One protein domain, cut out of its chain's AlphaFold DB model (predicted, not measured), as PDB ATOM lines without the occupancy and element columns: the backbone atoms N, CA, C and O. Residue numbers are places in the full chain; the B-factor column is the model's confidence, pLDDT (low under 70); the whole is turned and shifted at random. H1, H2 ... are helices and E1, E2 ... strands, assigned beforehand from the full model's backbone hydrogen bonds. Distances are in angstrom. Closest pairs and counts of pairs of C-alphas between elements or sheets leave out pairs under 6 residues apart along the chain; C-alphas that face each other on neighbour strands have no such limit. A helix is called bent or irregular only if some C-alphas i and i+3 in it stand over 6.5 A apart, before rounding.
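This is residues 81 to 158, 168 to 212 and 336 to 385 of the 386 residues of the protein "PpiC domain-containing protein" of Chloroflexi bacterium (UniProt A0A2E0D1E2). Two long helices, H2 and H5, cross as an X in the core, with H1 set across the first part of H2 and H3 laid across H5. The small hairpin of E1 and E2 packs on H2, H6 packs on residues 205 to 209 of H5, H4 reaches H1 with residue 184 alone, and H8 begins on H1 and H2 before residues 372 to 385 stick out as a free arm. The 173 printed residues hold two named strands and then eight named helices, in the order E1 E2 H1 H2 H3 H4 H5 H6 H7 H8; the sheet E1 - E2 is antiparallel and the class is mostly helix. The whole is compact, with a radius of gyration of the C-alphas of 17.7 A and spans of 58 by 45 by 29 A.

Start with E1, residues 81 to 83, and E2, residues 86 to 89, an antiparallel hairpin at 171 degrees; look there for N 83 and O 86, 2.9 A apart, and N 88 and O 81, 2.9 A apart, both within hydrogen-bond range. Residues 81 to 82 of E1 also pair, antiparallel, with residues 352 to 353. Next come H1, residues 90 to 106, and H2, residues 113 to 137, which touch about perpendicular at 75 degrees; the closest C-alphas are those of Ile 97 and Ala 120, 6.3 A apart. H2 has a kink of 41 degrees near residue 131 and is irregular, with C-alphas 132 and 135 7.4 A apart. The closest C-alphas of E1 and H2 are those of Val 83 and Leu 129, at 6.2 A. H5, residues 188 to 209, touches H2 about perpendicular at 74 degrees, closest at the C-alphas of Gly 127 and Arg 197, 4.6 A. H3, residues 143 to 153, touches H5 about perpendicular at 88 degrees, closest at the C-alphas of Leu 146 and Lys 196, 6.3 A. H4, residues 168 to 184, touches H1 at a steep tilt of 46 degrees, opposite ways, closest at the C-alphas of Phe 99 and Ile 184, 6.0 A. H6, residues 336 to 343, touches H5 at a steep tilt of 62 degrees, opposite ways, closest at the C-alphas of Arg 205 and Phe 338, 5.9 A. H7, residues 346 to 349, touches no helix and meets H6 only through their link. H8, residues 357 to 383, touches H1 with residues 359 to 367 alone, at a steep tilt of 44 degrees, the same way, closest at the C-alphas of Val 94 and Ile 363, 6.1 A. H4 and H8 are apart. In H1, H3, H4, H5 and H6 every O i to N i+4 pair is within hydrogen-bond range; H2 has 16 of 21 and H8 21 of 23, while H7 is too short for such a pair and its 1 O i to N i+3 pair is out of range.

Find C-alpha 81 at (52.722, 8.402, 4.764), where E1 begins. H1 runs 24.6 A from its first to its last C-alpha and H2 33.9 A, ending at C-alpha 137, (65.850, 26.827, 9.038). H4 runs 24.3 A and H5 31.3 A. H8 measures 39.1 A and ends at C-alpha 383, (22.728, 1.941, 34.971).

The two C-alphas farthest apart, those of Asp 211 and Glu 384, are 59.2 A apart. Without the free residues 372 to 385 the body spans 49 by 39 by 28 A. Residues 159 to 167 and 213 to 335 are not printed; C-alphas 158 and 168 are 15.0 A apart across the first cut, and C-alphas 212 and 336 are 9.9 A apart across the second. Of the links printed whole, H1 to H2 and H7 to H8 are short but not tight, and none is long. The mean pLDDT of the printed part is 82.3; look for values under 70 at residues 106 to 115, 157 to 158 and 368 to 385.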
ATOM      1  N   ILE A  81      51.924   7.205   5.033       92.38
ATOM      2  CA  ILE A  81      52.722   8.402   4.764       92.38
ATOM      3  C   ILE A  81      54.189   7.998   4.661       92.38
ATOM      4  O   ILE A  81      54.646   7.136   5.420       92.38
ATOM      5  N   LYS A  82      54.930   8.655   3.771       94.25
ATOM      6  CA  LYS A  82      56.387   8.585   3.678       94.25
ATOM      7  C   LYS A  82      56.979   9.993   3.599       94.25
ATOM      8  O   LYS A  82      56.500  10.823   2.830       94.25
ATOM      9  N   VAL A  83      58.010  10.227   4.409       95.38
ATOM     10  CA  VAL A  83      58.827  11.446   4.436       95.38
ATOM     11  C   VAL A  83      60.292  11.027   4.530       95.38
ATOM     12  O   VAL A  83      60.803  10.679   5.601       95.38
ATOM     13  N   GLY A  84      60.959  11.008   3.384       93.94
ATOM     14  CA  GLY A  84      62.307  10.493   3.204       93.94
ATOM     15  C   GLY A  84      62.360   9.009   3.544       93.94
ATOM     16  O   GLY A  84      61.657   8.184   2.962       93.94
ATOM     17  N   GLU A  85      63.176   8.673   4.538       92.44
ATOM     18  CA  GLU A  85      63.325   7.300   5.035       92.44
ATOM     19  C   GLU A  85      62.297   6.933   6.122       92.44
ATOM     20  O   GLU A  85      62.210   5.773   6.525       92.44
ATOM     21  N   ILE A  86      61.517   7.900   6.619       94.75
ATOM     22  CA  ILE A  86      60.530   7.679   7.681       94.75
ATOM     23  C   ILE A  86      59.166   7.376   7.065       94.75
ATOM     24  O   ILE A  86      58.684   8.088   6.185       94.75
ATOM     25  N   THR A  87      58.518   6.322   7.558       93.56
ATOM     26  CA  THR A  87      57.175   5.922   7.125       93.56
ATOM     27  C   THR A  87      56.234   5.815   8.309       93.56
ATOM     28  O   THR A  87      56.600   5.214   9.320       93.56
ATOM     29  N   TYR A  88      55.007   6.298   8.145       91.81
ATOM     30  CA  TYR A  88      53.924   6.113   9.107       91.81
ATOM     31  C   TYR A  88      52.914   5.106   8.590       91.81
ATOM     32  O   TYR A  88      52.636   5.026   7.390       91.81
ATOM     33  N   SER A  89      52.352   4.339   9.513       91.12
ATOM     34  CA  SER A  89      51.349   3.328   9.228       91.12
ATOM     35  C   SER A  89      49.928   3.884   9.342       91.12
ATOM     36  O   SER A  89      49.686   4.896  10.002       91.12
ATOM     37  N   ARG A  90      48.947   3.188   8.760       88.19
ATOM     38  CA  ARG A  90      47.517   3.518   8.930       88.19
ATOM     39  C   ARG A  90      47.111   3.532  10.410       88.19
ATOM     40  O   ARG A  90      46.247   4.309  10.808       88.19
ATOM     41  N   GLY A  91      47.737   2.689  11.236       86.56
ATOM     42  CA  GLY A  91      47.541   2.674  12.685       86.56
ATOM     43  C   GLY A  91      47.993   3.965  13.374       86.56
ATOM     44  O   GLY A  91      47.310   4.426  14.287       86.56
ATOM     45  N   ASP A  92      49.083   4.576  12.911       88.50
ATOM     46  CA  ASP A  92      49.583   5.846  13.455       88.50
ATOM     47  C   ASP A  92      48.634   7.003  13.130       88.50
ATOM     48  O   ASP A  92      48.381   7.859  13.974       88.50
ATOM     49  N   VAL A  93      48.019   6.977  11.947       88.19
ATOM     50  CA  VAL A  93      46.998   7.956  11.548       88.19
ATOM     51  C   VAL A  93      45.751   7.832  12.423       88.19
ATOM     52  O   VAL A  93      45.243   8.833  12.920       88.19
ATOM     53  N   VAL A  94      45.282   6.607  12.692       85.38
ATOM     54  CA  VAL A  94      44.149   6.375  13.611       85.38
ATOM     55  C   VAL A  94      44.459   6.902  15.013       85.38
ATOM     56  O   VAL A  94      43.597   7.521  15.637       85.38
ATOM     57  N   LYS A  95      45.676   6.666  15.517       84.56
ATOM     58  CA  LYS A  95      46.127   7.202  16.808       84.56
ATOM     59  C   LYS A  95      46.097   8.733  16.822       84.56
ATOM     60  O   LYS A  95      45.571   9.311  17.769       84.56
ATOM     61  N   PHE A  96      46.593   9.374  15.765       86.12
ATOM     62  CA  PHE A  96      46.591  10.832  15.630       86.12
ATOM     63  C   PHE A  96      45.174  11.422  15.562       86.12
ATOM     64  O   PHE A  96      44.879  12.405  16.237       86.12
ATOM     65  N   ILE A  97      44.264  10.793  14.812       83.94
ATOM     66  CA  ILE A  97      42.861  11.229  14.741       83.94
ATOM     67  C   ILE A  97      42.188  11.115  16.109       83.94
ATOM     68  O   ILE A  97      41.534  12.056  16.537       83.94
ATOM     69  N   ARG A  98      42.381  10.000  16.826       79.12
ATOM     70  CA  ARG A  98      41.831   9.826  18.183       79.12
ATOM     71  C   ARG A  98      42.364  10.865  19.162       79.12
ATOM     72  O   ARG A  98      41.612  11.334  20.009       79.12
ATOM     73  N   PHE A  99      43.642  11.219  19.037       79.75
ATOM     74  CA  PHE A  99      44.239  12.303  19.808       79.75
ATOM     75  C   PHE A  99      43.500  13.633  19.565       79.75
ATOM     76  O   PHE A  99      43.039  14.242  20.528       79.75
ATOM     77  N   ASN A 100      43.320  14.043  18.304       79.06
ATOM     78  CA  ASN A 100      42.637  15.302  17.980       79.06
ATOM     79  C   ASN A 100      41.148  15.276  18.328       79.06
ATOM     80  O   ASN A 100      40.641  16.246  18.877       79.06
ATOM     81  N   GLN A 101      40.460  14.164  18.065       77.25
ATOM     82  CA  GLN A 101      39.065  13.987  18.455       77.25
ATOM     83  C   GLN A 101      38.900  14.209  19.954       77.25
ATOM     84  O   GLN A 101      38.024  14.962  20.375       77.25
ATOM     85  N   ARG A 102      39.761  13.585  20.766       73.38
ATOM     86  CA  ARG A 102      39.635  13.700  22.212       73.38
ATOM     87  C   ARG A 102      39.922  15.114  22.707       73.38
ATOM     88  O   ARG A 102      39.224  15.608  23.585       73.38
ATOM     89  N   MET A 103      40.917  15.763  22.112       72.12
ATOM     90  CA  MET A 103      41.207  17.164  22.386       72.12
ATOM     91  C   MET A 103      39.990  18.058  22.098       72.12
ATOM     92  O   MET A 103      39.625  18.885  22.927       72.12
ATOM     93  N   SER A 104      39.322  17.860  20.958       73.19
ATOM     94  CA  SER A 104      38.117  18.615  20.597       73.19
ATOM     95  C   SER A 104      36.950  18.360  21.557       73.19
ATOM     96  O   SER A 104      36.308  19.314  21.990       73.19
ATOM     97  N   GLU A 105      36.712  17.103  21.947       73.38
ATOM     98  CA  GLU A 105      35.668  16.736  22.914       73.38
ATOM     99  C   GLU A 105      35.877  17.398  24.284       73.38
ATOM    100  O   GLU A 105      34.927  17.931  24.856       73.38
ATOM    101  N   ASP A 106      37.111  17.402  24.805       66.62
ATOM    102  CA  ASP A 106      37.435  18.036  26.094       66.62
ATOM    103  C   ASP A 106      37.254  19.572  26.043       66.62
ATOM    104  O   ASP A 106      36.970  20.200  27.064       66.62
ATOM    105  N   LEU A 107      37.342  20.174  24.852       66.12
ATOM    106  CA  LEU A 107      37.069  21.595  24.601       66.12
ATOM    107  C   LEU A 107      35.592  21.893  24.278       66.12
ATOM    108  O   LEU A 107      35.233  23.056  24.091       66.12
ATOM    109  N   GLY A 108      34.730  20.871  24.224       64.25
ATOM    110  CA  GLY A 108      33.308  21.009  23.893       64.25
ATOM    111  C   GLY A 108      33.034  21.324  22.418       64.25
ATOM    112  O   GLY A 108      32.008  21.929  22.108       64.25
ATOM    113  N   VAL A 109      33.953  20.956  21.520       69.88
ATOM    114  CA  VAL A 109      33.837  21.152  20.069       69.88
ATOM    115  C   VAL A 109      33.542  19.812  19.396       69.88
ATOM    116  O   VAL A 109      34.263  18.836  19.608       69.88
ATOM    117  N   ASP A 110      32.509  19.768  18.552       59.53
ATOM    118  CA  ASP A 110      32.174  18.573  17.774       59.53
ATOM    119  C   ASP A 110      33.282  18.262  16.752       59.53
ATOM    120  O   ASP A 110      33.726  19.127  15.996       59.53
ATOM    121  N   PHE A 111      33.750  17.010  16.727       64.88
ATOM    122  CA  PHE A 111      34.793  16.563  15.805       64.88
ATOM    123  C   PHE A 111      34.189  16.000  14.510       64.88
ATOM    124  O   PHE A 111      33.559  14.939  14.507       64.88
ATOM    125  N   GLU A 112      34.421  16.675  13.383       61.84
ATOM    126  CA  GLU A 112      33.961  16.218  12.069       61.84
ATOM    127  C   GLU A 112      34.848  15.091  11.515       61.84
ATOM    128  O   GLU A 112      35.901  15.309  10.915       61.84
ATOM    129  N   ILE A 113      34.397  13.844  11.677       61.31
ATOM    130  CA  ILE A 113      35.162  12.644  11.293       61.31
ATOM    131  C   ILE A 113      35.440  12.587   9.777       61.31
ATOM    132  O   ILE A 113      36.487  12.086   9.373       61.31
ATOM    133  N   GLY A 114      34.550  13.119   8.931       59.81
ATOM    134  CA  GLY A 114      34.654  13.017   7.468       59.81
ATOM    135  C   GLY A 114      35.931  13.638   6.886       59.81
ATOM    136  O   GLY A 114      36.729  12.947   6.262       59.81
ATOM    137  N   ASN A 115      36.189  14.916   7.156       65.44
ATOM    138  CA  ASN A 115      37.383  15.602   6.639       65.44
ATOM    139  C   ASN A 115      38.655  15.287   7.450       65.44
ATOM    140  O   ASN A 115      39.770  15.572   7.013       65.44
ATOM    141  N   SER A 116      38.510  14.636   8.609       71.75
ATOM    142  CA  SER A 116      39.608  14.418   9.554       71.75
ATOM    143  C   SER A 116      40.751  13.544   9.033       71.75
ATOM    144  O   SER A 116      41.888  13.726   9.458       71.75
ATOM    145  N   VAL A 117      40.483  12.594   8.127       82.81
ATOM    146  CA  VAL A 117      41.503  11.627   7.683       82.81
ATOM    147  C   VAL A 117      42.547  12.286   6.792       82.81
ATOM    148  O   VAL A 117      43.743  12.098   7.014       82.81
ATOM    149  N   PHE A 118      42.104  13.054   5.797       84.19
ATOM    150  CA  PHE A 118      43.006  13.766   4.898       84.19
ATOM    151  C   PHE A 118      43.837  14.795   5.669       84.19
ATOM    152  O   PHE A 118      45.064  14.787   5.578       84.19
ATOM    153  N   GLU A 119      43.182  15.600   6.508       86.00
ATOM    154  CA  GLU A 119      43.856  16.595   7.344       86.00
ATOM    155  C   GLU A 119      44.850  15.957   8.321       86.00
ATOM    156  O   GLU A 119      45.953  16.470   8.515       86.00
ATOM    157  N   ALA A 120      44.518  14.798   8.896       88.12
ATOM    158  CA  ALA A 120      45.438  14.045   9.741       88.12
ATOM    159  C   ALA A 120      46.672  13.572   8.968       88.12
ATOM    160  O   ALA A 120      47.796  13.764   9.433       88.12
ATOM    161  N   LEU A 121      46.477  12.974   7.787       90.44
ATOM    162  CA  LEU A 121      47.586  12.524   6.949       90.44
ATOM    163  C   LEU A 121      48.502  13.693   6.569       90.44
ATOM    164  O   LEU A 121      49.720  13.602   6.723       90.44
ATOM    165  N   LYS A 122      47.906  14.806   6.129       92.25
ATOM    166  CA  LYS A 122      48.608  16.043   5.779       92.25
ATOM    167  C   LYS A 122      49.385  16.603   6.967       92.25
ATOM    168  O   LYS A 122      50.583  16.838   6.849       92.25
ATOM    169  N   THR A 123      48.758  16.711   8.134       92.56
ATOM    170  CA  THR A 123      49.397  17.256   9.340       92.56
ATOM    171  C   THR A 123      50.577  16.404   9.812       92.56
ATOM    172  O   THR A 123      51.616  16.950  10.184       92.56
ATOM    173  N   ILE A 124      50.452  15.071   9.785       93.69
ATOM    174  CA  ILE A 124      51.555  14.170  10.149       93.69
ATOM    175  C   ILE A 124      52.715  14.323   9.158       93.69
ATOM    176  O   ILE A 124      53.863  14.445   9.587       93.69
ATOM    177  N   LEU A 125      52.421  14.346   7.852       95.75
ATOM    178  CA  LEU A 125      53.423  14.540   6.803       95.75
ATOM    179  C   LEU A 125      54.165  15.866   6.997       95.75
ATOM    180  O   LEU A 125      55.393  15.885   7.045       95.75
ATOM    181  N   GLU A 126      53.426  16.963   7.155       96.56
ATOM    182  CA  GLU A 126      53.979  18.304   7.362       96.56
ATOM    183  C   GLU A 126      54.818  18.391   8.633       96.56
ATOM    184  O   GLU A 126      55.897  18.977   8.618       96.56
ATOM    185  N   GLY A 127      54.344  17.802   9.733       96.44
ATOM    186  CA  GLY A 127      55.052  17.806  11.008       96.44
ATOM    187  C   GLY A 127      56.353  17.010  10.974       96.44
ATOM    188  O   GLY A 127      57.367  17.476  11.498       96.44
ATOM    189  N   GLU A 128      56.353  15.838  10.338       96.56
ATOM    190  CA  GLU A 128      57.579  15.056  10.178       96.56
ATOM    191  C   GLU A 128      58.558  15.740   9.218       96.56
ATOM    192  O   GLU A 128      59.744  15.848   9.531       96.56
ATOM    193  N   LEU A 129      58.083  16.273   8.088       97.50
ATOM    194  CA  LEU A 129      58.943  17.028   7.182       97.50
ATOM    195  C   LEU A 129      59.549  18.236   7.896       97.50
ATOM    196  O   LEU A 129      60.760  18.445   7.825       97.50
ATOM    197  N   ALA A 130      58.732  18.994   8.634       97.44
ATOM    198  CA  ALA A 130      59.184  20.149   9.393       97.44
ATOM    199  C   ALA A 130      60.271  19.784  10.404       97.44
ATOM    200  O   ALA A 130      61.262  20.503  10.528       97.44
ATOM    201  N   TYR A 131      60.128  18.641  11.078       97.06
ATOM    202  CA  TYR A 131      61.152  18.111  11.967       97.06
ATOM    203  C   TYR A 131      62.466  17.806  11.233       97.06
ATOM    204  O   TYR A 131      63.538  18.184  11.707       97.06
ATOM    205  N   GLN A 132      62.403  17.177  10.055       96.56
ATOM    206  CA  GLN A 132      63.594  16.822   9.278       96.56
ATOM    207  C   GLN A 132      64.310  18.045   8.683       96.56
ATOM    208  O   GLN A 132      65.544  18.087   8.660       96.56
ATOM    209  N   VAL A 133      63.568  19.067   8.239       97.00
ATOM    210  CA  VAL A 133      64.150  20.297   7.670       97.00
ATOM    211  C   VAL A 133      64.491  21.352   8.725       97.00
ATOM    212  O   VAL A 133      65.173  22.324   8.403       97.00
ATOM    213  N   ALA A 134      64.078  21.166   9.982       95.38
ATOM    214  CA  ALA A 134      64.206  22.141  11.067       95.38
ATOM    215  C   ALA A 134      65.598  22.782  11.167       95.38
ATOM    216  O   ALA A 134      65.726  24.006  11.215       95.38
ATOM    217  N   ASN A 135      66.651  21.962  11.118       94.31
ATOM    218  CA  ASN A 135      68.035  22.429  11.216       94.31
ATOM    219  C   ASN A 135      68.424  23.388  10.078       94.31
ATOM    220  O   ASN A 135      69.173  24.332  10.317       94.31
ATOM    221  N   ARG A 136      67.901  23.186   8.857       95.12
ATOM    222  CA  ARG A 136      68.149  24.065   7.695       95.12
ATOM    223  C   ARG A 136      67.615  25.477   7.939       95.12
ATOM    224  O   ARG A 136      68.198  26.440   7.455       95.12
ATOM    225  N   TYR A 137      66.544  25.581   8.721       95.19
ATOM    226  CA  TYR A 137      65.850  26.827   9.038       95.19
ATOM    227  C   TYR A 137      66.154  27.352  10.448       95.19
ATOM    228  O   TYR A 137      65.549  28.326  10.888       95.19
ATOM    229  N   GLY A 138      67.102  26.733  11.161       94.50
ATOM    230  CA  GLY A 138      67.483  27.141  12.516       94.50
ATOM    231  C   GLY A 138      66.395  26.913  13.570       94.50
ATOM    232  O   GLY A 138      66.428  27.548  14.623       94.50
ATOM    233  N   ILE A 139      65.434  26.024  13.306       95.94
ATOM    234  CA  ILE A 139      64.360  25.690  14.242       95.94
ATOM    235  C   ILE A 139      64.882  24.665  15.248       95.94
ATOM    236  O   ILE A 139      65.446  23.636  14.880       95.94
ATOM    237  N   SER A 140      64.654  24.919  16.535       93.75
ATOM    238  CA  SER A 140      64.927  23.958  17.602       93.75
ATOM    239  C   SER A 140      63.832  24.013  18.662       93.75
ATOM    240  O   SER A 140      63.240  25.063  18.910       93.75
ATOM    241  N   VAL A 141      63.556  22.868  19.286       92.25
ATOM    242  CA  VAL A 141      62.531  22.730  20.325       92.25
ATOM    243  C   VAL A 141      63.201  22.217  21.591       92.25
ATOM    244  O   VAL A 141      63.777  21.128  21.593       92.25
ATOM    245  N   SER A 142      63.153  23.014  22.661       93.50
ATOM    246  CA  SER A 142      63.628  22.607  23.985       93.50
ATOM    247  C   SER A 142      62.596  21.723  24.689       93.50
ATOM    248  O   SER A 142      61.399  21.807  24.414       93.50
ATOM    249  N   ASN A 143      63.049  20.904  25.642       91.88
ATOM    250  CA  ASN A 143      62.143  20.087  26.457       91.88
ATOM    251  C   ASN A 143      61.170  20.953  27.269       91.88
ATOM    252  O   ASN A 143      59.998  20.624  27.345       91.88
ATOM    253  N   GLU A 144      61.628  22.092  27.791       90.75
ATOM    254  CA  GLU A 144      60.776  23.049  28.510       90.75
ATOM    255  C   GLU A 144      59.644  23.582  27.626       90.75
ATOM    256  O   GLU A 144      58.491  23.642  28.045       90.75
ATOM    257  N   ARG A 145      59.953  23.925  26.370       91.25
ATOM    258  CA  ARG A 145      58.940  24.366  25.412       91.25
ATOM    259  C   ARG A 145      57.938  23.256  25.103       91.25
ATOM    260  O   ARG A 145      56.750  23.532  24.972       91.25
ATOM    261  N   LEU A 146      58.422  22.024  24.969       92.81
ATOM    262  CA  LEU A 146      57.573  20.859  24.765       92.81
ATOM    263  C   LEU A 146      56.636  20.645  25.960       92.81
ATOM    264  O   LEU A 146      55.434  20.531  25.754       92.81
ATOM    265  N   ASP A 147      57.163  20.645  27.184       89.75
ATOM    266  CA  ASP A 147      56.372  20.480  28.408       89.75
ATOM    267  C   ASP A 147      55.293  21.566  28.522       89.75
ATOM    268  O   ASP A 147      54.122  21.251  28.717       89.75
ATOM    269  N   LYS A 148      55.651  22.829  28.262       87.62
ATOM    270  CA  LYS A 148      54.689  23.937  28.251       87.62
ATOM    271  C   LYS A 148      53.592  23.758  27.199       87.62
ATOM    272  O   LYS A 148      52.428  24.051  27.456       87.62
ATOM    273  N   GLN A 149      53.939  23.281  26.003       87.88
ATOM    274  CA  GLN A 149      52.945  23.028  24.959       87.88
ATOM    275  C   GLN A 149      51.971  21.914  25.363       87.88
ATOM    276  O   GLN A 149      50.782  22.007  25.069       87.88
ATOM    277  N   ILE A 150      52.470  20.879  26.044       87.06
ATOM    278  CA  ILE A 150      51.648  19.791  26.582       87.06
ATOM    279  C   ILE A 150      50.676  20.335  27.629       87.06
ATOM    280  O   ILE A 150      49.490  20.033  27.564       87.06
ATOM    281  N   GLU A 151      51.144  21.173  28.553       82.81
ATOM    282  CA  GLU A 151      50.292  21.809  29.564       82.81
ATOM    283  C   GLU A 151      49.175  22.647  28.923       82.81
ATOM    284  O   GLU A 151      48.004  22.471  29.267       82.81
ATOM    285  N   ILE A 152      49.509  23.464  27.915       80.75
ATOM    286  CA  ILE A 152      48.533  24.263  27.154       80.75
ATOM    287  C   ILE A 152      47.484  23.365  26.489       80.75
ATOM    288  O   ILE A 152      46.290  23.644  26.587       80.75
ATOM    289  N   PHE A 153      47.908  22.285  25.829       76.94
ATOM    290  CA  PHE A 153      46.989  21.322  25.215       76.94
ATOM    291  C   PHE A 153      46.106  20.621  26.246       76.94
ATOM    292  O   PHE A 153      44.945  20.360  25.976       76.94
ATOM    293  N   MET A 154      46.605  20.385  27.452       75.00
ATOM    294  CA  MET A 154      45.822  19.812  28.547       75.00
ATOM    295  C   MET A 154      44.877  20.829  29.222       75.00
ATOM    296  O   MET A 154      44.247  20.500  30.226       75.00
ATOM    297  N   GLY A 155      44.770  22.060  28.701       70.25
ATOM    298  CA  GLY A 155      43.910  23.116  29.246       70.25
ATOM    299  C   GLY A 155      44.495  23.830  30.468       70.25
ATOM    300  O   GLY A 155      43.819  24.657  31.085       70.25
ATOM    301  N   TYR A 156      45.753  23.554  30.812       70.94
ATOM    302  CA  TYR A 156      46.477  24.238  31.875       70.94
ATOM    303  C   TYR A 156      47.168  25.467  31.283       70.94
ATOM    304  O   TYR A 156      48.311  25.426  30.840       70.94
ATOM    305  N   ILE A 157      46.423  26.570  31.223       61.66
ATOM    306  CA  ILE A 157      46.954  27.884  30.855       61.66
ATOM    307  C   ILE A 157      47.322  28.609  32.157       61.66
ATOM    308  O   ILE A 157      46.499  28.634  33.073       61.66
ATOM    309  N   ASP A 158      48.517  29.207  32.220       55.38
ATOM    310  CA  ASP A 158      49.119  29.965  33.348       55.38
ATOM    311  C   ASP A 158      48.308  31.218  33.808       55.38
ATOM    312  O   ASP A 158      48.861  32.246  34.181       55.38
ATOM    313  N   GLU A 168      50.435  20.306  44.652       75.69
ATOM    314  CA  GLU A 168      49.112  19.774  44.327       75.69
ATOM    315  C   GLU A 168      48.735  20.051  42.870       75.69
ATOM    316  O   GLU A 168      48.334  19.134  42.161       75.69
ATOM    317  N   HIS A 169      48.969  21.271  42.379       74.00
ATOM    318  CA  HIS A 169      48.721  21.623  40.983       74.00
ATOM    319  C   HIS A 169      49.552  20.772  40.012       74.00
ATOM    320  O   HIS A 169      49.001  20.186  39.084       74.00
ATOM    321  N   LYS A 170      50.856  20.606  40.276       77.12
ATOM    322  CA  LYS A 170      51.729  19.747  39.455       77.12
ATOM    323  C   LYS A 170      51.279  18.288  39.448       77.12
ATOM    324  O   LYS A 170      51.309  17.637  38.408       77.12
ATOM    325  N   LYS A 171      50.844  17.780  40.602       82.62
ATOM    326  CA  LYS A 171      50.334  16.412  40.722       82.62
ATOM    327  C   LYS A 171      49.028  16.227  39.947       82.62
ATOM    328  O   LYS A 171      48.866  15.202  39.294       82.62
ATOM    329  N   ASN A 172      48.134  17.214  39.988       81.06
ATOM    330  CA  ASN A 172      46.880  17.184  39.236       81.06
ATOM    331  C   ASN A 172      47.143  17.184  37.724       81.06
ATOM    332  O   ASN A 172      46.564  16.363  37.020       81.06
ATOM    333  N   ILE A 173      48.075  18.018  37.240       80.62
ATOM    334  CA  ILE A 173      48.512  18.007  35.833       80.62
ATOM    335  C   ILE A 173      49.037  16.622  35.449       80.62
ATOM    336  O   ILE A 173      48.604  16.058  34.447       80.62
ATOM    337  N   GLU A 174      49.940  16.048  36.249       84.88
ATOM    338  CA  GLU A 174      50.521  14.733  35.969       84.88
ATOM    339  C   GLU A 174      49.457  13.623  35.950       84.88
ATOM    340  O   GLU A 174      49.496  12.733  35.098       84.88
ATOM    341  N   GLU A 175      48.491  13.666  36.867       85.75
ATOM    342  CA  GLU A 175      47.399  12.699  36.922       85.75
ATOM    343  C   GLU A 175      46.456  12.834  35.720       85.75
ATOM    344  O   GLU A 175      46.195  11.833  35.049       85.75
ATOM    345  N   SER A 176      46.015  14.052  35.387       82.38
ATOM    346  CA  SER A 176      45.213  14.315  34.185       82.38
ATOM    347  C   SER A 176      45.944  13.884  32.921       82.38
ATOM    348  O   SER A 176      45.353  13.244  32.056       82.38
ATOM    349  N   TYR A 177      47.241  14.168  32.833       85.06
ATOM    350  CA  TYR A 177      48.073  13.769  31.707       85.06
ATOM    351  C   TYR A 177      48.140  12.243  31.565       85.06
ATOM    352  O   TYR A 177      47.897  11.705  30.486       85.06
ATOM    353  N   ARG A 178      48.368  11.507  32.659       87.06
ATOM    354  CA  ARG A 178      48.346  10.032  32.645       87.06
ATOM    355  C   ARG A 178      46.977   9.471  32.258       87.06
ATOM    356  O   ARG A 178      46.911   8.501  31.505       87.06
ATOM    357  N   GLN A 179      45.891  10.048  32.774       84.38
ATOM    358  CA  GLN A 179      44.529   9.640  32.419       84.38
ATOM    359  C   GLN A 179      44.253   9.870  30.929       84.38
ATOM    360  O   GLN A 179      43.738   8.974  30.258       84.38
ATOM    361  N   PHE A 180      44.671  11.019  30.399       81.62
ATOM    362  CA  PHE A 180      44.560  11.355  28.985       81.62
ATOM    363  C   PHE A 180      45.334  10.374  28.098       81.62
ATOM    364  O   PHE A 180      44.748   9.794  27.185       81.62
ATOM    365  N   LEU A 181      46.604  10.092  28.419       85.19
ATOM    366  CA  LEU A 181      47.422   9.100  27.707       85.19
ATOM    367  C   LEU A 181      46.774   7.708  27.687       85.19
ATOM    368  O   LEU A 181      46.716   7.060  26.638       85.19
ATOM    369  N   ASN A 182      46.239   7.263  28.830       84.75
ATOM    370  CA  ASN A 182      45.523   5.991  28.927       84.75
ATOM    371  C   ASN A 182      44.281   5.972  28.030       84.75
ATOM    372  O   ASN A 182      44.025   4.973  27.357       84.75
ATOM    373  N   LYS A 183      43.527   7.076  27.995       77.69
ATOM    374  CA  LYS A 183      42.316   7.197  27.183       77.69
ATOM    375  C   LYS A 183      42.620   7.125  25.685       77.69
ATOM    376  O   LYS A 183      41.993   6.347  24.971       77.69
ATOM    377  N   ILE A 184      43.625   7.858  25.209       76.62
ATOM    378  CA  ILE A 184      44.016   7.845  23.788       76.62
ATOM    379  C   ILE A 184      44.888   6.635  23.405       76.62
ATOM    380  O   ILE A 184      45.199   6.446  22.230       76.62
ATOM    381  N   SER A 185      45.246   5.785  24.378       82.31
ATOM    382  CA  SER A 185      46.107   4.605  24.198       82.31
ATOM    383  C   SER A 185      47.478   4.936  23.592       82.31
ATOM    384  O   SER A 185      47.975   4.204  22.732       82.31
ATOM    385  N   LEU A 186      48.086   6.039  24.042       84.50
ATOM    386  CA  LEU A 186      49.444   6.441  23.670       84.50
ATOM    387  C   LEU A 186      50.384   6.349  24.866       84.50
ATOM    388  O   LEU A 186      50.013   6.646  26.000       84.50
ATOM    389  N   SER A 187      51.630   5.970  24.605       89.69
ATOM    390  CA  SER A 187      52.708   6.165  25.572       89.69
ATOM    391  C   SER A 187      53.095   7.644  25.678       89.69
ATOM    392  O   SER A 187      52.917   8.417  24.737       89.69
ATOM    393  N   ASP A 188      53.691   8.030  26.812       90.12
ATOM    394  CA  ASP A 188      54.251   9.377  27.012       90.12
ATOM    395  C   ASP A 188      55.247   9.747  25.903       90.12
ATOM    396  O   ASP A 188      55.200  10.851  25.369       90.12
ATOM    397  N   TYR A 189      56.093   8.796  25.500       91.31
ATOM    398  CA  TYR A 189      57.036   8.995  24.405       91.31
ATOM    399  C   TYR A 189      56.321   9.302  23.084       91.31
ATOM    400  O   TYR A 189      56.619  10.321  22.470       91.31
ATOM    401  N   GLU A 190      55.364   8.467  22.660       88.44
ATOM    402  CA  GLU A 190      54.619   8.688  21.408       88.44
ATOM    403  C   GLU A 190      53.912  10.044  21.409       88.44
ATOM    404  O   GLU A 190      53.968  10.779  20.425       88.44
ATOM    405  N   TYR A 191      53.284  10.399  22.529       86.94
ATOM    406  CA  TYR A 191      52.579  11.664  22.656       86.94
ATOM    407  C   TYR A 191      53.518  12.873  22.578       86.94
ATOM    408  O   TYR A 191      53.291  13.787  21.784       86.94
ATOM    409  N   ARG A 192      54.604  12.867  23.357       91.75
ATOM    410  CA  ARG A 192      55.633  13.916  23.325       91.75
ATOM    411  C   ARG A 192      56.200  14.091  21.930       91.75
ATOM    412  O   ARG A 192      56.413  15.212  21.476       91.75
ATOM    413  N   GLU A 193      56.415  12.980  21.245       91.25
ATOM    414  CA  GLU A 193      56.888  12.962  19.880       91.25
ATOM    415  C   GLU A 193      55.864  13.618  18.927       91.25
ATOM    416  O   GLU A 193      56.275  14.462  18.129       91.25
ATOM    417  N   TYR A 194      54.556  13.356  19.043       88.56
ATOM    418  CA  TYR A 194      53.536  14.066  18.255       88.56
ATOM    419  C   TYR A 194      53.515  15.570  18.524       88.56
ATOM    420  O   TYR A 194      53.631  16.356  17.584       88.56
ATOM    421  N   VAL A 195      53.447  15.980  19.794       90.38
ATOM    422  CA  VAL A 195      53.430  17.405  20.164       90.38
ATOM    423  C   VAL A 195      54.682  18.107  19.648       90.38
ATOM    424  O   VAL A 195      54.607  19.208  19.108       90.38
ATOM    425  N   LYS A 196      55.838  17.446  19.726       94.81
ATOM    426  CA  LYS A 196      57.091  17.962  19.181       94.81
ATOM    427  C   LYS A 196      57.008  18.211  17.671       94.81
ATOM    428  O   LYS A 196      57.408  19.294  17.251       94.81
ATOM    429  N   ARG A 197      56.468  17.283  16.859       94.38
ATOM    430  CA  ARG A 197      56.274  17.512  15.402       94.38
ATOM    431  C   ARG A 197      55.328  18.678  15.147       94.38
ATOM    432  O   ARG A 197      55.615  19.491  14.275       94.38
ATOM    433  N   THR A 198      54.256  18.801  15.929       92.06
ATOM    434  CA  THR A 198      53.338  19.943  15.831       92.06
ATOM    435  C   THR A 198      54.065  21.261  16.090       92.06
ATOM    436  O   THR A 198      53.922  22.193  15.310       92.06
ATOM    437  N   ILE A 199      54.926  21.340  17.113       95.19
ATOM    438  CA  ILE A 199      55.722  22.552  17.372       95.19
ATOM    439  C   ILE A 199      56.650  22.866  16.189       95.19
ATOM    440  O   ILE A 199      56.727  24.019  15.772       95.19
ATOM    441  N   PHE A 200      57.345  21.866  15.634       97.25
ATOM    442  CA  PHE A 200      58.211  22.081  14.466       97.25
ATOM    443  C   PHE A 200      57.432  22.587  13.251       97.25
ATOM    444  O   PHE A 200      57.898  23.503  12.575       97.25
ATOM    445  N   ARG A 201      56.245  22.028  12.999       96.62
ATOM    446  CA  ARG A 201      55.337  22.479  11.942       96.62
ATOM    447  C   ARG A 201      54.956  23.945  12.115       96.62
ATOM    448  O   ARG A 201      55.110  24.719  11.176       96.62
ATOM    449  N   GLU A 202      54.508  24.331  13.310       95.38
ATOM    450  CA  GLU A 202      54.093  25.709  13.594       95.38
ATOM    451  C   GLU A 202      55.255  26.701  13.485       95.38
ATOM    452  O   GLU A 202      55.096  27.793  12.942       95.38
ATOM    453  N   GLU A 203      56.449  26.323  13.939       96.31
ATOM    454  CA  GLU A 203      57.651  27.145  13.778       96.31
ATOM    455  C   GLU A 203      58.029  27.321  12.308       96.31
ATOM    456  O   GLU A 203      58.327  28.433  11.867       96.31
ATOM    457  N   LEU A 204      57.973  26.247  11.520       97.12
ATOM    458  CA  LEU A 204      58.265  26.320  10.094       97.12
ATOM    459  C   LEU A 204      57.233  27.181   9.363       97.12
ATOM    460  O   LEU A 204      57.603  28.051   8.575       97.12
ATOM    461  N   ARG A 205      55.948  27.011   9.686       96.94
ATOM    462  CA  ARG A 205      54.864  27.861   9.191       96.94
ATOM    463  C   ARG A 205      55.075  29.325   9.577       96.94
ATOM    464  O   ARG A 205      54.885  30.207   8.743       96.94
ATOM    465  N   SER A 206      55.532  29.595  10.801       95.69
ATOM    466  CA  SER A 206      55.869  30.947  11.259       95.69
ATOM    467  C   SER A 206      56.992  31.565  10.423       95.69
ATOM    468  O   SER A 206      56.915  32.741  10.066       95.69
ATOM    469  N   ILE A 207      58.011  30.789  10.047       95.75
ATOM    470  CA  ILE A 207      59.071  31.264   9.144       95.75
ATOM    471  C   ILE A 207      58.489  31.628   7.778       95.75
ATOM    472  O   ILE A 207      58.713  32.748   7.329       95.75
ATOM    473  N   VAL A 208      57.691  30.745   7.173       95.56
ATOM    474  CA  VAL A 208      57.049  31.003   5.870       95.56
ATOM    475  C   VAL A 208      56.144  32.236   5.921       95.56
ATOM    476  O   VAL A 208      56.138  33.044   4.996       95.56
ATOM    477  N   SER A 209      55.433  32.451   7.031       96.12
ATOM    478  CA  SER A 209      54.544  33.609   7.188       96.12
ATOM    479  C   SER A 209      55.263  34.961   7.112       96.12
ATOM    480  O   SER A 209      54.635  35.969   6.797       96.12
ATOM    481  N   ARG A 210      56.578  35.014   7.375       93.88
ATOM    482  CA  ARG A 210      57.363  36.261   7.304       93.88
ATOM    483  C   ARG A 210      57.516  36.777   5.879       93.88
ATOM    484  O   ARG A 210      57.686  37.981   5.703       93.88
ATOM    485  N   ASP A 211      57.426  35.884   4.898       91.19
ATOM    486  CA  ASP A 211      57.536  36.216   3.478       91.19
ATOM    487  C   ASP A 211      56.170  36.561   2.856       91.19
ATOM    488  O   ASP A 211      56.095  37.047   1.726       91.19
ATOM    489  N   VAL A 212      55.075  36.363   3.599       94.31
ATOM    490  CA  VAL A 212      53.723  36.727   3.165       94.31
ATOM    491  C   VAL A 212      53.535  38.237   3.292       94.31
ATOM    492  O   VAL A 212      53.694  38.822   4.367       94.31
ATOM    493  N   VAL A 336      48.260  28.775   2.307       94.88
ATOM    494  CA  VAL A 336      48.565  28.542   0.884       94.88
ATOM    495  C   VAL A 336      50.073  28.566   0.622       94.88
ATOM    496  O   VAL A 336      50.595  27.696  -0.073       94.88
ATOM    497  N   GLN A 337      50.792  29.546   1.177       95.62
ATOM    498  CA  GLN A 337      52.246  29.633   1.016       95.62
ATOM    499  C   GLN A 337      52.978  28.493   1.729       95.62
ATOM    500  O   GLN A 337      53.943  27.956   1.190       95.62
ATOM    501  N   PHE A 338      52.510  28.084   2.907       97.00
ATOM    502  CA  PHE A 338      53.058  26.948   3.636       97.00
ATOM    503  C   PHE A 338      52.873  25.645   2.857       97.00
ATOM    504  O   PHE A 338      53.835  24.903   2.695       97.00
ATOM    505  N   ASP A 339      51.699  25.415   2.272       94.69
ATOM    506  CA  ASP A 339      51.436  24.241   1.437       94.69
ATOM    507  C   ASP A 339      52.344  24.215   0.199       94.69
ATOM    508  O   ASP A 339      52.944  23.190  -0.124       94.69
ATOM    509  N   GLN A 340      52.507  25.355  -0.481       94.81
ATOM    510  CA  GLN A 340      53.441  25.483  -1.607       94.81
ATOM    511  C   GLN A 340      54.887  25.211  -1.182       94.81
ATOM    512  O   GLN A 340      55.633  24.536  -1.893       94.81
ATOM    513  N   PHE A 341      55.273  25.708  -0.011       96.06
ATOM    514  CA  PHE A 341      56.595  25.508   0.551       96.06
ATOM    515  C   PHE A 341      56.853  24.038   0.910       96.06
ATOM    516  O   PHE A 341      57.894  23.504   0.538       96.06
ATOM    517  N   ILE A 342      55.901  23.351   1.543       96.50
ATOM    518  CA  ILE A 342      55.976  21.911   1.831       96.50
ATOM    519  C   ILE A 342      56.098  21.108   0.530       96.50
ATOM    520  O   ILE A 342      56.997  20.278   0.404       96.50
ATOM    521  N   ASN A 343      55.276  21.419  -0.473       94.38
ATOM    522  CA  ASN A 343      55.317  20.759  -1.781       94.38
ATOM    523  C   ASN A 343      56.634  20.994  -2.542       94.38
ATOM    524  O   ASN A 343      57.001  20.199  -3.402       94.38
ATOM    525  N   SER A 344      57.393  22.048  -2.221       95.88
ATOM    526  CA  SER A 344      58.722  22.255  -2.815       95.88
ATOM    527  C   SER A 344      59.745  21.183  -2.409       95.88
ATOM    528  O   SER A 344      60.748  21.002  -3.096       95.88
ATOM    529  N   PHE A 345      59.470  20.432  -1.336       96.12
ATOM    530  CA  PHE A 345      60.303  19.330  -0.855       96.12
ATOM    531  C   PHE A 345      59.887  17.957  -1.393       96.12
ATOM    532  O   PHE A 345      60.549  16.974  -1.059       96.12
ATOM    533  N   THR A 346      58.831  17.865  -2.213       93.12
ATOM    534  CA  THR A 346      58.297  16.580  -2.697       93.12
ATOM    535  C   THR A 346      59.368  15.702  -3.333       93.12
ATOM    536  O   THR A 346      59.494  14.541  -2.948       93.12
ATOM    537  N   ASP A 347      60.181  16.260  -4.231       93.50
ATOM    538  CA  ASP A 347      61.234  15.506  -4.921       93.50
ATOM    539  C   ASP A 347      62.440  15.207  -4.015       93.50
ATOM    540  O   ASP A 347      63.055  14.149  -4.124       93.50
ATOM    541  N   GLU A 348      62.798  16.134  -3.118       95.81
ATOM    542  CA  GLU A 348      63.972  16.000  -2.242       95.81
ATOM    543  C   GLU A 348      63.750  14.944  -1.148       95.81
ATOM    544  O   GLU A 348      64.670  14.196  -0.814       95.81
ATOM    545  N   TYR A 349      62.532  14.873  -0.606       95.12
ATOM    546  CA  TYR A 349      62.170  14.009   0.516       95.12
ATOM    547  C   TYR A 349      61.217  12.873   0.123       95.12
ATOM    548  O   TYR A 349      60.699  12.212   1.013       95.12
ATOM    549  N   ASP A 350      60.975  12.620  -1.167       94.00
ATOM    550  CA  ASP A 350      60.070  11.556  -1.644       94.00
ATOM    551  C   ASP A 350      58.738  11.538  -0.867       94.00
ATOM    552  O   ASP A 350      58.354  10.543  -0.238       94.00
ATOM    553  N   LEU A 351      58.089  12.708  -0.819       94.00
ATOM    554  CA  LEU A 351      56.865  12.896  -0.047       94.00
ATOM    555  C   LEU A 351      55.737  12.091  -0.682       94.00
ATOM    556  O   LEU A 351      55.353  12.330  -1.829       94.00
ATOM    557  N   TRP A 352      55.170  11.166   0.085       91.75
ATOM    558  CA  TRP A 352      54.093  10.313  -0.396       91.75
ATOM    559  C   TRP A 352      53.016  10.114   0.663       91.75
ATOM    560  O   TRP A 352      53.295   9.993   1.858       91.75
ATOM    561  N   MET A 353      51.770  10.063   0.200       89.69
ATOM    562  CA  MET A 353      50.580   9.877   1.018       89.69
ATOM    563  C   MET A 353      49.621   8.918   0.309       89.69
ATOM    564  O   MET A 353      49.281   9.122  -0.856       89.69
ATOM    565  N   ASP A 354      49.190   7.876   1.015       82.94
ATOM    566  CA  ASP A 354      48.207   6.906   0.536       82.94
ATOM    567  C   ASP A 354      46.800   7.449   0.791       82.94
ATOM    568  O   ASP A 354      46.319   7.418   1.924       82.94
ATOM    569  N   ILE A 355      46.137   7.972  -0.238       73.56
ATOM    570  CA  ILE A 355      44.733   8.386  -0.148       73.56
ATOM    571  C   ILE A 355      43.934   7.576  -1.165       73.56
ATOM    572  O   ILE A 355      43.871   7.914  -2.346       73.56
ATOM    573  N   ASP A 356      43.309   6.501  -0.693       79.38
ATOM    574  CA  ASP A 356      42.330   5.721  -1.444       79.38
ATOM    575  C   ASP A 356      41.002   5.586  -0.666       79.38
ATOM    576  O   ASP A 356      40.871   5.952   0.506       79.38
ATOM    577  N   SER A 357      39.954   5.088  -1.323       77.19
ATOM    578  CA  SER A 357      38.666   4.868  -0.650       77.19
ATOM    579  C   SER A 357      38.762   3.828   0.471       77.19
ATOM    580  O   SER A 357      37.981   3.858   1.423       77.19
ATOM    581  N   ASP A 358      39.714   2.900   0.378       76.06
ATOM    582  CA  ASP A 358      39.836   1.763   1.285       76.06
ATOM    583  C   ASP A 358      40.476   2.172   2.616       76.06
ATOM    584  O   ASP A 358      40.007   1.763   3.681       76.06
ATOM    585  N   ILE A 359      41.524   2.999   2.581       75.12
ATOM    586  CA  ILE A 359      42.160   3.602   3.751       75.12
ATOM    587  C   ILE A 359      41.177   4.534   4.446       75.12
ATOM    588  O   ILE A 359      41.024   4.422   5.660       75.12
ATOM    589  N   TYR A 360      40.440   5.355   3.694       79.12
ATOM    590  CA  TYR A 360      39.438   6.260   4.247       79.12
ATOM    591  C   TYR A 360      38.347   5.495   5.007       79.12
ATOM    592  O   TYR A 360      38.121   5.729   6.197       79.12
ATOM    593  N   ASN A 361      37.728   4.503   4.357       80.38
ATOM    594  CA  ASN A 361      36.684   3.680   4.970       80.38
ATOM    595  C   ASN A 361      37.206   2.898   6.183       80.38
ATOM    596  O   ASN A 361      36.530   2.804   7.213       80.38
ATOM    597  N   TRP A 362      38.418   2.344   6.088       82.75
ATOM    598  CA  TRP A 362      39.013   1.592   7.184       82.75
ATOM    599  C   TRP A 362      39.326   2.488   8.387       82.75
ATOM    600  O   TRP A 362      38.907   2.149   9.495       82.75
ATOM    601  N   ILE A 363      39.997   3.628   8.189       79.81
ATOM    602  CA  ILE A 363      40.340   4.572   9.265       79.81
ATOM    603  C   ILE A 363      39.061   5.063   9.948       79.81
ATOM    604  O   ILE A 363      38.938   4.920  11.167       79.81
ATOM    605  N   ASN A 364      38.066   5.512   9.176       78.44
ATOM    606  CA  ASN A 364      36.789   5.976   9.720       78.44
ATOM    607  C   ASN A 364      36.087   4.902  10.556       78.44
ATOM    608  O   ASN A 364      35.620   5.189  11.658       78.44
ATOM    609  N   SER A 365      36.087   3.640  10.111       76.06
ATOM    610  CA  SER A 365      35.514   2.543  10.905       76.06
ATOM    611  C   SER A 365      36.201   2.371  12.269       76.06
ATOM    612  O   SER A 365      35.546   2.053  13.261       76.06
ATOM    613  N   LYS A 366      37.520   2.593  12.354       78.31
ATOM    614  CA  LYS A 366      38.292   2.444  13.600       78.31
ATOM    615  C   LYS A 366      38.145   3.628  14.543       78.31
ATOM    616  O   LYS A 366      38.273   3.433  15.755       78.31
ATOM    617  N   VAL A 367      37.902   4.816  14.003       73.88
ATOM    618  CA  VAL A 367      37.611   6.028  14.773       73.88
ATOM    619  C   VAL A 367      36.195   5.934  15.356       73.88
ATOM    620  O   VAL A 367      36.033   6.007  16.572       73.88
ATOM    621  N   LEU A 368      35.192   5.595  14.535       67.25
ATOM    622  CA  LEU A 368      33.795   5.424  14.967       67.25
ATOM    623  C   LEU A 368      33.612   4.336  16.034       67.25
ATOM    624  O   LEU A 368      32.879   4.528  17.000       67.25
ATOM    625  N   LEU A 369      34.286   3.188  15.890       60.25
ATOM    626  CA  LEU A 369      34.224   2.120  16.895       60.25
ATOM    627  C   LEU A 369      34.760   2.564  18.263       60.25
ATOM    628  O   LEU A 369      34.256   2.097  19.280       60.25
ATOM    629  N   ALA A 370      35.766   3.442  18.296       59.06
ATOM    630  CA  ALA A 370      36.299   3.968  19.548       59.06
ATOM    631  C   ALA A 370      35.301   4.923  20.222       59.06
ATOM    632  O   ALA A 370      35.051   4.777  21.413       59.06
ATOM    633  N   SER A 371      34.670   5.810  19.444       57.84
ATOM    634  CA  SER A 371      33.626   6.727  19.932       57.84
ATOM    635  C   SER A 371      32.402   5.979  20.489       57.84
ATOM    636  O   SER A 371      31.967   6.217  21.615       57.84
ATOM    637  N   ASN A 372      31.889   4.985  19.757       54.75
ATOM    638  CA  ASN A 372      30.683   4.249  20.158       54.75
ATOM    639  C   ASN A 372      30.908   3.290  21.340       54.75
ATOM    640  O   ASN A 372      29.984   3.036  22.114       54.75
ATOM    641  N   ALA A 373      32.115   2.735  21.493       54.75
ATOM    642  CA  ALA A 373      32.441   1.874  22.631       54.75
ATOM    643  C   ALA A 373      32.449   2.643  23.967       54.75
ATOM    644  O   ALA A 373      32.212   2.036  25.012       54.75
ATOM    645  N   GLU A 374      32.689   3.957  23.943       52.16
ATOM    646  CA  GLU A 374      32.587   4.816  25.129       52.16
ATOM    647  C   GLU A 374      31.146   5.189  25.470       52.16
ATOM    648  O   GLU A 374      30.781   5.070  26.636       52.16
ATOM    649  N   PHE A 375      30.298   5.498  24.480       42.12
ATOM    650  CA  PHE A 375      28.859   5.704  24.714       42.12
ATOM    651  C   PHE A 375      28.215   4.514  25.441       42.12
ATOM    652  O   PHE A 375      27.413   4.688  26.355       42.12
ATOM    653  N   MET A 376      28.591   3.287  25.070       38.72
ATOM    654  CA  MET A 376      28.062   2.081  25.717       38.72
ATOM    655  C   MET A 376      28.591   1.899  27.149       38.72
ATOM    656  O   MET A 376      27.841   1.442  28.009       38.72
ATOM    657  N   LYS A 377      29.840   2.302  27.430       48.03
ATOM    658  CA  LYS A 377      30.400   2.294  28.793       48.03
ATOM    659  C   LYS A 377      29.751   3.342  29.691       48.03
ATOM    660  O   LYS A 377      29.443   3.018  30.831       48.03
ATOM    661  N   GLU A 378      29.520   4.558  29.192       41.12
ATOM    662  CA  GLU A 378      28.835   5.616  29.948       41.12
ATOM    663  C   GLU A 378      27.415   5.193  30.341       41.12
ATOM    664  O   GLU A 378      27.023   5.348  31.501       41.12
ATOM    665  N   VAL A 379      26.675   4.575  29.415       42.22
ATOM    666  CA  VAL A 379      25.326   4.042  29.667       42.22
ATOM    667  C   VAL A 379      25.338   2.906  30.700       42.22
ATOM    668  O   VAL A 379      24.460   2.874  31.565       42.22
ATOM    669  N   GLU A 380      26.336   2.015  30.678       41.88
ATOM    670  CA  GLU A 380      26.496   0.974  31.708       41.88
ATOM    671  C   GLU A 380      26.783   1.574  33.092       41.88
ATOM    672  O   GLU A 380      26.089   1.223  34.049       41.88
ATOM    673  N   THR A 381      27.699   2.545  33.210       45.38
ATOM    674  CA  THR A 381      27.990   3.219  34.494       45.38
ATOM    675  C   THR A 381      26.805   3.995  35.065       45.38
ATOM    676  O   THR A 381      26.640   4.050  36.282       45.38
ATOM    677  N   ILE A 382      25.946   4.571  34.217       45.97
ATOM    678  CA  ILE A 382      24.720   5.239  34.674       45.97
ATOM    679  C   ILE A 382      23.711   4.201  35.188       45.97
ATOM    680  O   ILE A 382      23.061   4.446  36.205       45.97
ATOM    681  N   SER A 383      23.630   3.025  34.554       44.38
ATOM    682  CA  SER A 383      22.728   1.941  34.971       44.38
ATOM    683  C   SER A 383      23.150   1.224  36.260       44.38
ATOM    684  O   SER A 383      22.289   0.717  36.968       44.38
ATOM    685  N   GLU A 384      24.444   1.214  36.596       43.97
ATOM    686  CA  GLU A 384      24.963   0.634  37.848       43.97
ATOM    687  C   GLU A 384      24.920   1.610  39.042       43.97
ATOM    688  O   GLU A 384      25.168   1.214  40.181       43.97
ATOM    689  N   SER A 385      24.598   2.887  38.797       44.94
ATOM    690  CA  SER A 385      24.465   3.934  39.827       44.94
ATOM    691  C   SER A 385      23.014   4.237  40.245       44.94
ATOM    692  O   SER A 385      22.786   5.128  41.069       44.94
TER     693      SER A 385